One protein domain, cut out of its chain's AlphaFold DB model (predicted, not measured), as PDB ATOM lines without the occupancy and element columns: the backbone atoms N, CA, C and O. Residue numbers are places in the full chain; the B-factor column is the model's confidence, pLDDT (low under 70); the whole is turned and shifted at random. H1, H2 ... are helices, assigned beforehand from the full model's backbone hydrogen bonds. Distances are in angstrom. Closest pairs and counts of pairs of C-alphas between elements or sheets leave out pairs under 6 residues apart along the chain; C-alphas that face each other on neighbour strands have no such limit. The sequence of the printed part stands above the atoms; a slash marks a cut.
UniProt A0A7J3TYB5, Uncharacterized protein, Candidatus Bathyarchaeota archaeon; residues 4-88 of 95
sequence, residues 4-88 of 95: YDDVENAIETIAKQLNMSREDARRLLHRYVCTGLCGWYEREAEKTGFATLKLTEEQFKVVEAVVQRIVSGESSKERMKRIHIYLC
ATOM      1  N   TYR A   4      85.162  36.415  -7.836       84.94
ATOM      2  CA  TYR A   4      85.289  37.823  -7.471       84.94
ATOM      3  C   TYR A   4      85.717  37.989  -6.014       84.94
ATOM      4  O   TYR A   4      86.620  38.778  -5.746       84.94
ATOM      5  N   ASP A   5      85.158  37.184  -5.107       89.44
ATOM      6  CA  ASP A   5      85.588  37.156  -3.706       89.44
ATOM      7  C   ASP A   5      87.048  36.693  -3.594       89.44
ATOM      8  O   ASP A   5      87.814  37.254  -2.817       89.44
ATOM      9  N   ASP A   6      87.464  35.706  -4.401       90.38
ATOM     10  CA  ASP A   6      88.860  35.246  -4.441       90.38
ATOM     11  C   ASP A   6      89.816  36.377  -4.864       90.38
ATOM     12  O   ASP A   6      90.885  36.540  -4.274       90.38
ATOM     13  N   VAL A   7      89.440  37.178  -5.868       92.25
ATOM     14  CA  VAL A   7      90.265  38.297  -6.354       92.25
ATOM     15  C   VAL A   7      90.289  39.458  -5.361       92.25
ATOM     16  O   VAL A   7      91.343  40.049  -5.147       92.25
ATOM     17  N   GLU A   8      89.173  39.772  -4.715       94.50
ATOM     18  CA  GLU A   8      89.129  40.807  -3.677       94.50
ATOM     19  C   GLU A   8      89.958  40.413  -2.450       94.50
ATOM     20  O   GLU A   8      90.792  41.193  -1.987       94.50
ATOM     21  N   ASN A   9      89.842  39.161  -2.001       94.50
ATOM     22  CA  ASN A   9      90.688  38.616  -0.940       94.50
ATOM     23  C   ASN A   9      92.174  38.622  -1.323       94.50
ATOM     24  O   ASN A   9      93.038  38.855  -0.474       94.50
ATOM     25  N   ALA A  10      92.490  38.382  -2.596       94.44
ATOM     26  CA  ALA A  10      93.851  38.467  -3.103       94.44
ATOM     27  C   ALA A  10      94.409  39.890  -3.030       94.44
ATOM     28  O   ALA A  10      95.519  40.078  -2.536       94.44
ATOM     29  N   ILE A  11      93.634  40.890  -3.460       96.69
ATOM     30  CA  ILE A  11      94.020  42.304  -3.376       96.69
ATOM     31  C   ILE A  11      94.261  42.696  -1.911       96.69
ATOM     32  O   ILE A  11      95.304  43.264  -1.599       96.69
ATOM     33  N   GLU A  12      93.342  42.344  -1.010       97.19
ATOM     34  CA  GLU A  12      93.474  42.571   0.436       97.19
ATOM     35  C   GLU A  12      94.738  41.919   1.015       97.19
ATOM     36  O   GLU A  12      95.457  42.521   1.813       97.19
ATOM     37  N   THR A  13      95.034  40.684   0.602       96.56
ATOM     38  CA  THR A  13      96.212  39.939   1.071       96.56
ATOM     39  C   THR A  13      97.506  40.596   0.600       96.56
ATOM     40  O   THR A  13      98.425  40.768   1.399       96.56
ATOM     41  N   ILE A  14      97.572  40.999  -0.670       97.12
ATOM     42  CA  ILE A  14      98.728  41.694  -1.253       97.12
ATOM     43  C   ILE A  14      98.935  43.042  -0.552       97.12
ATOM     44  O   ILE A  14     100.052  43.342  -0.135       97.12
ATOM     45  N   ALA A  15      97.863  43.817  -0.361       97.62
ATOM     46  CA  ALA A  15      97.912  45.113   0.313       97.62
ATOM     47  C   ALA A  15      98.477  44.997   1.736       97.62
ATOM     48  O   ALA A  15      99.354  45.770   2.121       97.62
ATOM     49  N   LYS A  16      98.026  43.988   2.492       97.31
ATOM     50  CA  LYS A  16      98.500  43.720   3.858       97.31
ATOM     51  C   LYS A  16      99.951  43.252   3.891       97.31
ATOM     52  O   LYS A  16     100.724  43.764   4.692       97.31
ATOM     53  N   GLN A  17     100.329  42.291   3.045       97.06
ATOM     54  CA  GLN A  17     101.682  41.723   3.066       97.06
ATOM     55  C   GLN A  17     102.749  42.713   2.605       97.06
ATOM     56  O   GLN A  17     103.856  42.688   3.128       97.06
ATOM     57  N   LEU A  18     102.418  43.591   1.657       96.06
ATOM     58  CA  LEU A  18     103.356  44.570   1.109       96.06
ATOM     59  C   LEU A  18     103.184  45.976   1.706       96.06
ATOM     60  O   LEU A  18     103.798  46.917   1.208       96.06
ATOM     61  N   ASN A  19     102.346  46.124   2.740       96.75
ATOM     62  CA  ASN A  19     102.046  47.389   3.417       96.75
ATOM     63  C   ASN A  19     101.765  48.550   2.440       96.75
ATOM     64  O   ASN A  19     102.430  49.586   2.456       96.75
ATOM     65  N   MET A  20     100.791  48.352   1.554       96.56
ATOM     66  CA  MET A  20     100.442  49.300   0.493       96.56
ATOM     67  C   MET A  20      98.937  49.516   0.388       96.56
ATOM     68  O   MET A  20      98.139  48.796   0.990       96.56
ATOM     69  N   SER A  21      98.539  50.511  -0.405       97.06
ATOM     70  CA  SER A  21      97.127  50.784  -0.638       97.06
ATOM     71  C   SER A  21      96.454  49.641  -1.406       97.06
ATOM     72  O   SER A  21      97.078  48.912  -2.185       97.06
ATOM     73  N   ARG A  22      95.135  49.513  -1.232       96.12
ATOM     74  CA  ARG A  22      94.318  48.565  -2.002       96.12
ATOM     75  C   ARG A  22      94.421  48.826  -3.510       96.12
ATOM     76  O   ARG A  22      94.424  47.883  -4.299       96.12
ATOM     77  N   GLU A  23      94.509  50.091  -3.918       93.25
ATOM     78  CA  GLU A  23      94.644  50.474  -5.328       93.25
ATOM     79  C   GLU A  23      95.997  50.047  -5.909       93.25
ATOM     80  O   GLU A  23      96.036  49.482  -7.005       93.25
ATOM     81  N   ASP A  24      97.085  50.218  -5.156       94.38
ATOM     82  CA  ASP A  24      98.421  49.771  -5.565       94.38
ATOM     83  C   ASP A  24      98.504  48.247  -5.646       94.38
ATOM     84  O   ASP A  24      99.011  47.706  -6.630       94.38
ATOM     85  N   ALA A  25      97.930  47.542  -4.668       96.44
ATOM     86  CA  ALA A  25      97.841  46.084  -4.679       96.44
ATOM     87  C   ALA A  25      97.046  45.573  -5.890       96.44
ATOM     88  O   ALA A  25      97.477  44.647  -6.584       96.44
ATOM     89  N   ARG A  26      95.914  46.216  -6.205       95.19
ATOM     90  CA  ARG A  26      95.114  45.915  -7.399       95.19
ATOM     91  C   ARG A  26      95.912  46.151  -8.679       95.19
ATOM     92  O   ARG A  26      95.859  45.325  -9.590       95.19
ATOM     93  N   ARG A  27      96.658  47.254  -8.754       93.25
ATOM     94  CA  ARG A  27      97.504  47.604  -9.902       93.25
ATOM     95  C   ARG A  27      98.661  46.617 -10.085       93.25
ATOM     96  O   ARG A  27      98.938  46.220 -11.215       93.25
ATOM     97  N   LEU A  28      99.295  46.181  -8.998       94.81
ATOM     98  CA  LEU A  28     100.343  45.155  -8.999       94.81
ATOM     99  C   LEU A  28      99.817  43.800  -9.463       94.81
ATOM    100  O   LEU A  28     100.403  43.183 -10.354       94.81
ATOM    101  N   LEU A  29      98.678  43.371  -8.914       95.00
ATOM    102  CA  LEU A  29      98.025  42.140  -9.336       95.00
ATOM    103  C   LEU A  29      97.647  42.217 -10.820       95.00
ATOM    104  O   LEU A  29      97.950  41.296 -11.573       95.00
ATOM    105  N   HIS A  30      97.074  43.338 -11.276       93.56
ATOM    106  CA  HIS A  30      96.780  43.556 -12.695       93.56
ATOM    107  C   HIS A  30      98.038  43.432 -13.555       93.56
ATOM    108  O   HIS A  30      98.002  42.761 -14.582       93.56
ATOM    109  N   ARG A  31      99.161  44.019 -13.132       93.38
ATOM    110  CA  ARG A  31     100.416  43.948 -13.884       93.38
ATOM    111  C   ARG A  31     100.944  42.527 -14.020       93.38
ATOM    112  O   ARG A  31     101.391  42.179 -15.109       93.38
ATOM    113  N   TYR A  32     100.857  41.730 -12.958       93.06
ATOM    114  CA  TYR A  32     101.247  40.320 -12.976       93.06
ATOM    115  C   TYR A  32     100.380  39.500 -13.941       93.06
ATOM    116  O   TYR A  32     100.890  38.669 -14.685       93.06
ATOM    117  N   VAL A  33      99.067  39.753 -13.968       91.06
ATOM    118  CA  VAL A  33      98.129  38.965 -14.784       91.06
ATOM    119  C   VAL A  33      97.985  39.460 -16.229       91.06
ATOM    120  O   VAL A  33      97.446  38.752 -17.080       91.06
ATOM    121  N   CYS A  34      98.409  40.690 -16.521       90.12
ATOM    122  CA  CYS A  34      98.253  41.314 -17.828       90.12
ATOM    123  C   CYS A  34      99.390  40.915 -18.773       90.12
ATOM    124  O   CYS A  34     100.539  41.307 -18.583       90.12
ATOM    125  N   THR A  35      99.052  40.223 -19.864       84.81
ATOM    126  CA  THR A  35     100.001  39.836 -20.924       84.81
ATOM    127  C   THR A  35     100.331  40.968 -21.904       84.81
ATOM    128  O   THR A  35     101.048  40.747 -22.873       84.81
ATOM    129  N   GLY A  36      99.792  42.175 -21.693       84.75
ATOM    130  CA  GLY A  36      99.994  43.332 -22.572       84.75
ATOM    131  C   GLY A  36      99.134  43.346 -23.841       84.75
ATOM    132  O   GLY A  36      99.194  44.305 -24.596       84.75
ATOM    133  N   LEU A  37      98.304  42.321 -24.062       83.12
ATOM    134  CA  LEU A  37      97.485  42.170 -25.275       83.12
ATOM    135  C   LEU A  37      96.073  42.776 -25.158       83.12
ATOM    136  O   LEU A  37      95.238  42.571 -26.032       83.12
ATOM    137  N   CYS A  38      95.744  43.457 -24.056       85.94
ATOM    138  CA  CYS A  38      94.418  44.050 -23.892       85.94
ATOM    139  C   CYS A  38      94.377  45.472 -24.466       85.94
ATOM    140  O   CYS A  38      95.309  46.252 -24.286       85.94
ATOM    141  N   GLY A  39      93.256  45.861 -25.079       83.06
ATOM    142  CA  GLY A  39      93.136  47.190 -25.688       83.06
ATOM    143  C   GLY A  39      93.287  48.358 -24.700       83.06
ATOM    144  O   GLY A  39      93.639  49.462 -25.105       83.06
ATOM    145  N   TRP A  40      93.039  48.147 -23.400       87.81
ATOM    146  CA  TRP A  40      93.379  49.157 -22.390       87.81
ATOM    147  C   TRP A  40      94.895  49.349 -22.281       87.81
ATOM    148  O   TRP A  40      95.351  50.488 -22.241       87.81
ATOM    149  N   TYR A  41      95.669  48.258 -22.295       88.62
ATOM    150  CA  TYR A  41      97.125  48.317 -22.219       88.62
ATOM    151  C   TYR A  41      97.695  49.107 -23.399       88.62
ATOM    152  O   TYR A  41      98.418  50.074 -23.187       88.62
ATOM    153  N   GLU A  42      97.279  48.775 -24.624       87.06
ATOM    154  CA  GLU A  42      97.719  49.460 -25.849       87.06
ATOM    155  C   GLU A  42      97.484  50.979 -25.819       87.06
ATOM    156  O   GLU A  42      98.277  51.743 -26.360       87.06
ATOM    157  N   ARG A  43      96.388  51.440 -25.198       87.12
ATOM    158  CA  ARG A  43      95.985  52.858 -25.231       87.12
ATOM    159  C   ARG A  43      96.464  53.684 -24.045       87.12
ATOM    160  O   ARG A  43      96.621  54.902 -24.184       87.12
ATOM    161  N   GLU A  44      96.602  53.055 -22.880       88.12
ATOM    162  CA  GLU A  44      96.737  53.747 -21.593       88.12
ATOM    163  C   GLU A  44      97.962  53.305 -20.783       88.12
ATOM    164  O   GLU A  44      98.370  54.033 -19.873       88.12
ATOM    165  N   ALA A  45      98.572  52.146 -21.069       86.38
ATOM    166  CA  ALA A  45      99.619  51.619 -20.194       86.38
ATOM    167  C   ALA A  45     100.869  52.504 -20.157       86.38
ATOM    168  O   ALA A  45     101.470  52.651 -19.094       86.38
ATOM    169  N   GLU A  46     101.251  53.118 -21.276       88.69
ATOM    170  CA  GLU A  46     102.375  54.061 -21.304       88.69
ATOM    171  C   GLU A  46     102.039  55.358 -20.561       88.69
ATOM    172  O   GLU A  46     102.774  55.765 -19.664       88.69
ATOM    173  N   LYS A  47     100.876  55.957 -20.853       89.88
ATOM    174  CA  LYS A  47     100.424  57.227 -20.250       89.88
ATOM    175  C   LYS A  47     100.309  57.160 -18.731       89.88
ATOM    176  O   LYS A  47     100.557  58.141 -18.042       89.88
ATOM    177  N   THR A  48      99.905  56.004 -18.213       86.88
ATOM    178  CA  THR A  48      99.717  55.778 -16.776       86.88
ATOM    179  C   THR A  48     100.981  55.269 -16.080       86.88
ATOM    180  O   THR A  48     100.966  55.092 -14.862       86.88
ATOM    181  N   GLY A  49     102.064  54.992 -16.818       88.31
ATOM    182  CA  GLY A  49     103.271  54.341 -16.292       88.31
ATOM    183  C   GLY A  49     103.063  52.868 -15.911       88.31
ATOM    184  O   GLY A  49     103.845  52.293 -15.158       88.31
ATOM    185  N   PHE A  50     101.978  52.237 -16.367       89.69
ATOM    186  CA  PHE A  50     101.700  50.819 -16.136       89.69
ATOM    187  C   PHE A  50     102.629  49.909 -16.949       89.69
ATOM    188  O   PHE A  50     103.077  48.885 -16.441       89.69
ATOM    189  N   ALA A  51     102.969  50.292 -18.185       87.38
ATOM    190  CA  ALA A  51     103.860  49.512 -19.048       87.38
ATOM    191  C   ALA A  51     105.260  49.343 -18.428       87.38
ATOM    192  O   ALA A  51     105.866  48.271 -18.505       87.38
ATOM    193  N   THR A  52     105.737  50.387 -17.747       88.75
ATOM    194  CA  THR A  52     107.038  50.437 -17.070       88.75
ATOM    195  C   THR A  52     107.000  49.920 -15.634       88.75
ATOM    196  O   THR A  52     108.050  49.854 -14.996       88.75
ATOM    197  N   LEU A  53     105.826  49.548 -15.109       90.81
ATOM    198  CA  LEU A  53     105.704  48.987 -13.768       90.81
ATOM    199  C   LEU A  53     106.393  47.617 -13.732       90.81
ATOM    200  O   LEU A  53     105.946  46.665 -14.384       90.81
ATOM    201  N   LYS A  54     107.486  47.539 -12.972       90.25
ATOM    202  CA  LYS A  54     108.233  46.312 -12.696       90.25
ATOM    203  C   LYS A  54     107.979  45.899 -11.253       90.25
ATOM    204  O   LYS A  54     108.090  46.729 -10.357       90.25
ATOM    205  N   LEU A  55     107.650  44.627 -11.055       92.75
ATOM    206  CA  LEU A  55     107.555  44.045  -9.722       92.75
ATOM    207  C   LEU A  55     108.970  43.848  -9.174       92.75
ATOM    208  O   LEU A  55     109.847  43.366  -9.896       92.75
ATOM    209  N   THR A  56     109.193  44.198  -7.910       95.31
ATOM    210  CA  THR A  56     110.387  43.742  -7.188       95.31
ATOM    211  C   THR A  56     110.315  42.231  -6.967       95.31
ATOM    212  O   THR A  56     109.248  41.624  -7.086       95.31
ATOM    213  N   GLU A  57     111.437  41.602  -6.622       95.19
ATOM    214  CA  GLU A  57     111.463  40.161  -6.342       95.19
ATOM    215  C   GLU A  57     110.502  39.776  -5.200       95.19
ATOM    216  O   GLU A  57     109.796  38.774  -5.285       95.19
ATOM    217  N   GLU A  58     110.424  40.603  -4.156       95.06
ATOM    218  CA  GLU A  58     109.491  40.424  -3.040       95.06
ATOM    219  C   GLU A  58     108.029  40.535  -3.493       95.06
ATOM    220  O   GLU A  58     107.222  39.646  -3.217       95.06
ATOM    221  N   GLN A  59     107.697  41.586  -4.250       95.69
ATOM    222  CA  GLN A  59     106.352  41.779  -4.795       95.69
ATOM    223  C   GLN A  59     105.951  40.615  -5.699       95.69
ATOM    224  O   GLN A  59     104.824  40.132  -5.617       95.69
ATOM    225  N   PHE A  60     106.873  40.139  -6.537       95.31
ATOM    226  CA  PHE A  60     106.638  38.997  -7.410       95.31
ATOM    227  C   PHE A  60     106.300  37.741  -6.603       95.31
ATOM    228  O   PHE A  60     105.275  37.121  -6.870       95.31
ATOM    229  N   LYS A  61     107.099  37.407  -5.580       95.81
ATOM    230  CA  LYS A  61     106.867  36.232  -4.720       95.81
ATOM    231  C   LYS A  61     105.513  36.293  -4.015       95.81
ATOM    232  O   LYS A  61     104.787  35.301  -3.994       95.81
ATOM    233  N   VAL A  62     105.159  37.455  -3.464       96.19
ATOM    234  CA  VAL A  62     103.871  37.650  -2.783       96.19
ATOM    235  C   VAL A  62     102.707  37.490  -3.759       96.19
ATOM    236  O   VAL A  62     101.777  36.727  -3.494       96.19
ATOM    237  N   VAL A  63     102.760  38.170  -4.907       94.94
ATOM    238  CA  VAL A  63     101.680  38.126  -5.900       94.94
ATOM    239  C   VAL A  63     101.538  36.726  -6.498       94.94
ATOM    240  O   VAL A  63     100.420  36.226  -6.596       94.94
ATOM    241  N   GLU A  64     102.642  36.058  -6.838       94.00
ATOM    242  CA  GLU A  64     102.636  34.692  -7.365       94.00
ATOM    243  C   GLU A  64     102.008  33.704  -6.378       94.00
ATOM    244  O   GLU A  64     101.107  32.951  -6.753       94.00
ATOM    245  N   ALA A  65     102.410  33.743  -5.103       93.50
ATOM    246  CA  ALA A  65     101.858  32.866  -4.075       93.50
ATOM    247  C   ALA A  65     100.345  33.069  -3.890       93.50
ATOM    248  O   ALA A  65      99.600  32.107  -3.684       93.50
ATOM    249  N   VAL A  66      99.873  34.316  -3.975       93.06
ATOM    250  CA  VAL A  66      98.446  34.639  -3.899       93.06
ATOM    251  C   VAL A  66      97.707  34.144  -5.143       93.06
ATOM    252  O   VAL A  66      96.681  33.479  -5.010       93.06
ATOM    253  N   VAL A  67      98.236  34.390  -6.345       90.69
ATOM    254  CA  VAL A  67      97.618  33.934  -7.598       90.69
ATOM    255  C   VAL A  67      97.522  32.413  -7.639       90.69
ATOM    256  O   VAL A  67      96.453  31.903  -7.962       90.69
ATOM    257  N   GLN A  68      98.574  31.683  -7.253       89.50
ATOM    258  CA  GLN A  68      98.582  30.214  -7.228       89.50
ATOM    259  C   GLN A  68      97.454  29.622  -6.371       89.50
ATOM    260  O   GLN A  68      96.853  28.623  -6.764       89.50
ATOM    261  N   ARG A  69      97.108  30.266  -5.248       88.00
ATOM    262  CA  ARG A  69      95.972  29.858  -4.401       88.00
ATOM    263  C   ARG A  69      94.627  30.066  -5.087       88.00
ATOM    264  O   ARG A  69      93.702  29.296  -4.859       88.00
ATOM    265  N   ILE A  70      94.516  31.096  -5.926       85.38
ATOM    266  CA  ILE A  70      93.302  31.361  -6.697       85.38
ATOM    267  C   ILE A  70      93.211  30.374  -7.859       85.38
ATOM    268  O   ILE A  70      92.126  29.876  -8.135       85.38
ATOM    269  N   VAL A  71      94.308  30.087  -8.568       81.69
ATOM    270  CA  VAL A  71      94.273  29.334  -9.835       81.69
ATOM    271  C   VAL A  71      94.402  27.816  -9.721       81.69
ATOM    272  O   VAL A  71      94.390  27.144 -10.751       81.69
ATOM    273  N   SER A  72      94.488  27.252  -8.515       69.00
ATOM    274  CA  SER A  72      94.588  25.801  -8.324       69.00
ATOM    275  C   SER A  72      93.336  25.066  -8.839       69.00
ATOM    276  O   SER A  72      92.245  25.253  -8.297       69.00
ATOM    277  N   GLY A  73      93.487  24.233  -9.878       67.19
ATOM    278  CA  GLY A  73      92.420  23.416 -10.477       67.19
ATOM    279  C   GLY A  73      92.469  23.360 -12.013       67.19
ATOM    280  O   GLY A  73      93.350  23.949 -12.643       67.19
ATOM    281  N   GLU A  74      91.523  22.652 -12.638       50.16
ATOM    282  CA  GLU A  74      91.424  22.583 -14.103       50.16
ATOM    283  C   GLU A  74      91.026  23.941 -14.714       50.16
ATOM    284  O   GLU A  74      90.081  24.603 -14.281       50.16
ATOM    285  N   SER A  75      91.762  24.331 -15.766       63.16
ATOM    286  CA  SER A  75      91.682  25.581 -16.548       63.16
ATOM    287  C   SER A  75      92.318  26.851 -15.942       63.16
ATOM    288  O   SER A  75      91.763  27.949 -16.031       63.16
ATOM    289  N   SER A  76      93.553  26.748 -15.431       74.94
ATOM    290  CA  SER A  76      94.386  27.897 -15.006       74.94
ATOM    291  C   SER A  76      94.337  29.094 -15.974       74.94
ATOM    292  O   SER A  76      94.184  30.235 -15.543       74.94
ATOM    293  N   LYS A  77      94.353  28.848 -17.291       78.00
ATOM    294  CA  LYS A  77      94.253  29.884 -18.338       78.00
ATOM    295  C   LYS A  77      92.914  30.635 -18.343       78.00
ATOM    296  O   LYS A  77      92.897  31.855 -18.492       78.00
ATOM    297  N   GLU A  78      91.798  29.930 -18.181       80.56
ATOM    298  CA  GLU A  78      90.460  30.537 -18.162       80.56
ATOM    299  C   GLU A  78      90.255  31.339 -16.875       80.56
ATOM    300  O   GLU A  78      89.770  32.472 -16.900       80.56
ATOM    301  N   ARG A  79      90.717  30.801 -15.743       84.88
ATOM    302  CA  ARG A  79      90.669  31.517 -14.469       84.88
ATOM    303  C   ARG A  79      91.533  32.778 -14.506       84.88
ATOM    304  O   ARG A  79      91.053  33.840 -14.117       84.88
ATOM    305  N   MET A  80      92.734  32.707 -15.085       87.38
ATOM    306  CA  MET A  80      93.580  33.880 -15.317       87.38
ATOM    307  C   MET A  80      92.887  34.957 -16.153       87.38
ATOM    308  O   MET A  80      92.915  36.138 -15.798       87.38
ATOM    309  N   LYS A  81      92.219  34.558 -17.241       85.88
ATOM    310  CA  LYS A  81      91.470  35.482 -18.100       85.88
ATOM    311  C   LYS A  81      90.381  36.212 -17.316       85.88
ATOM    312  O   LYS A  81      90.241  37.426 -17.450       85.88
ATOM    313  N   ARG A  82      89.641  35.500 -16.465       86.12
ATOM    314  CA  ARG A  82      88.579  36.086 -15.637       86.12
ATOM    315  C   ARG A  82      89.116  37.022 -14.550       86.12
ATOM    316  O   ARG A  82      88.548  38.095 -14.366       86.12
ATOM    317  N   ILE A  83      90.227  36.663 -13.896       89.88
ATOM    318  CA  ILE A  83      90.934  37.550 -12.952       89.88
ATOM    319  C   ILE A  83      91.317  38.853 -13.659       89.88
ATOM    320  O   ILE A  83      91.019  39.941 -13.175       89.88
ATOM    321  N   HIS A  84      91.915  38.755 -14.848       90.62
ATOM    322  CA  HIS A  84      92.292  39.939 -15.609       90.62
ATOM    323  C   HIS A  84      91.076  40.787 -16.024       90.62
ATOM    324  O   HIS A  84      91.133  42.008 -15.902       90.62
ATOM    325  N   ILE A  85      89.972  40.177 -16.480       86.88
ATOM    326  CA  ILE A  85      88.728  40.904 -16.811       86.88
ATOM    327  C   ILE A  85      88.232  41.713 -15.613       86.88
ATOM    328  O   ILE A  85      87.817  42.856 -15.787       86.88
ATOM    329  N   TYR A  86      88.297  41.139 -14.412       89.06
ATOM    330  CA  TYR A  86      87.890  41.837 -13.201       89.06
ATOM    331  C   TYR A  86      88.810  43.008 -12.851       89.06
ATOM    332  O   TYR A  86      88.334  44.049 -12.405       89.06
ATOM    333  N   LEU A  87      90.123  42.846 -13.029       90.50
ATOM    334  CA  LEU A  87      91.123  43.845 -12.649       90.50
ATOM    335  C   LEU A  87      91.214  45.011 -13.638       90.50
ATOM    336  O   LEU A  87      91.414  46.151 -13.214       90.50
ATOM    337  N   CYS A  88      91.051  44.733 -14.933       88.88
ATOM    338  CA  CYS A  88      91.258  45.691 -16.012       88.88
ATOM    339  C   CYS A  88      90.291  46.896 -15.910       88.88
ATOM    340  O   CYS A  88      89.073  46.699 -15.950       88.88
TER     341      CYS A  88
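What this domain is: This is residues 4 to 88 of the 95 residues of an uncharacterized protein of Candidatus Bathyarchaeota archaeon (UniProt A0A7J3TYB5). H4, the longest helix, and H1 run side by side in opposite directions, with H2 across both and H5 across H1 at residues 4 to 7; short H3 sits off to one side, touching no helix. The 85 printed residues hold five named helices, H1 to H5 in chain order, and no named strand: all helix. The whole is compact, radius of gyration of the C-alphas 12.4 A, spanning 33 by 30 by 21 A.

Where its parts are: Find C-alpha 57 at (111.463, 40.161, -6.342); H4 runs from there to 71, 20.6 A. H1, residues 4 to 17, spans 19.9 A; H2, 22 to 33, and H5, 76 to 87, 16.4 A each; H3, 39 to 44, 8.5 A. H5 ends at (91.123, 43.845, -12.649).

How they stand to each other: Look at Ala 10 and Val 66, closest C-alphas of H1 and H4, 6.0 A: they touch, a shallow tilt of 24 degrees, opposite ways. H2 touches H5, closest C-alphas His 30 and Leu 87, 5.7 A. In the five helices every O i to N i+4 pair is within hydrogen-bond range.

The domain as a whole: The farthest C-alphas, Lys 47 and Glu 74, stand 36.3 A apart. The printed part has no cut; H3 to H4 is a long link. Residues 72 to 75 are under pLDDT 70.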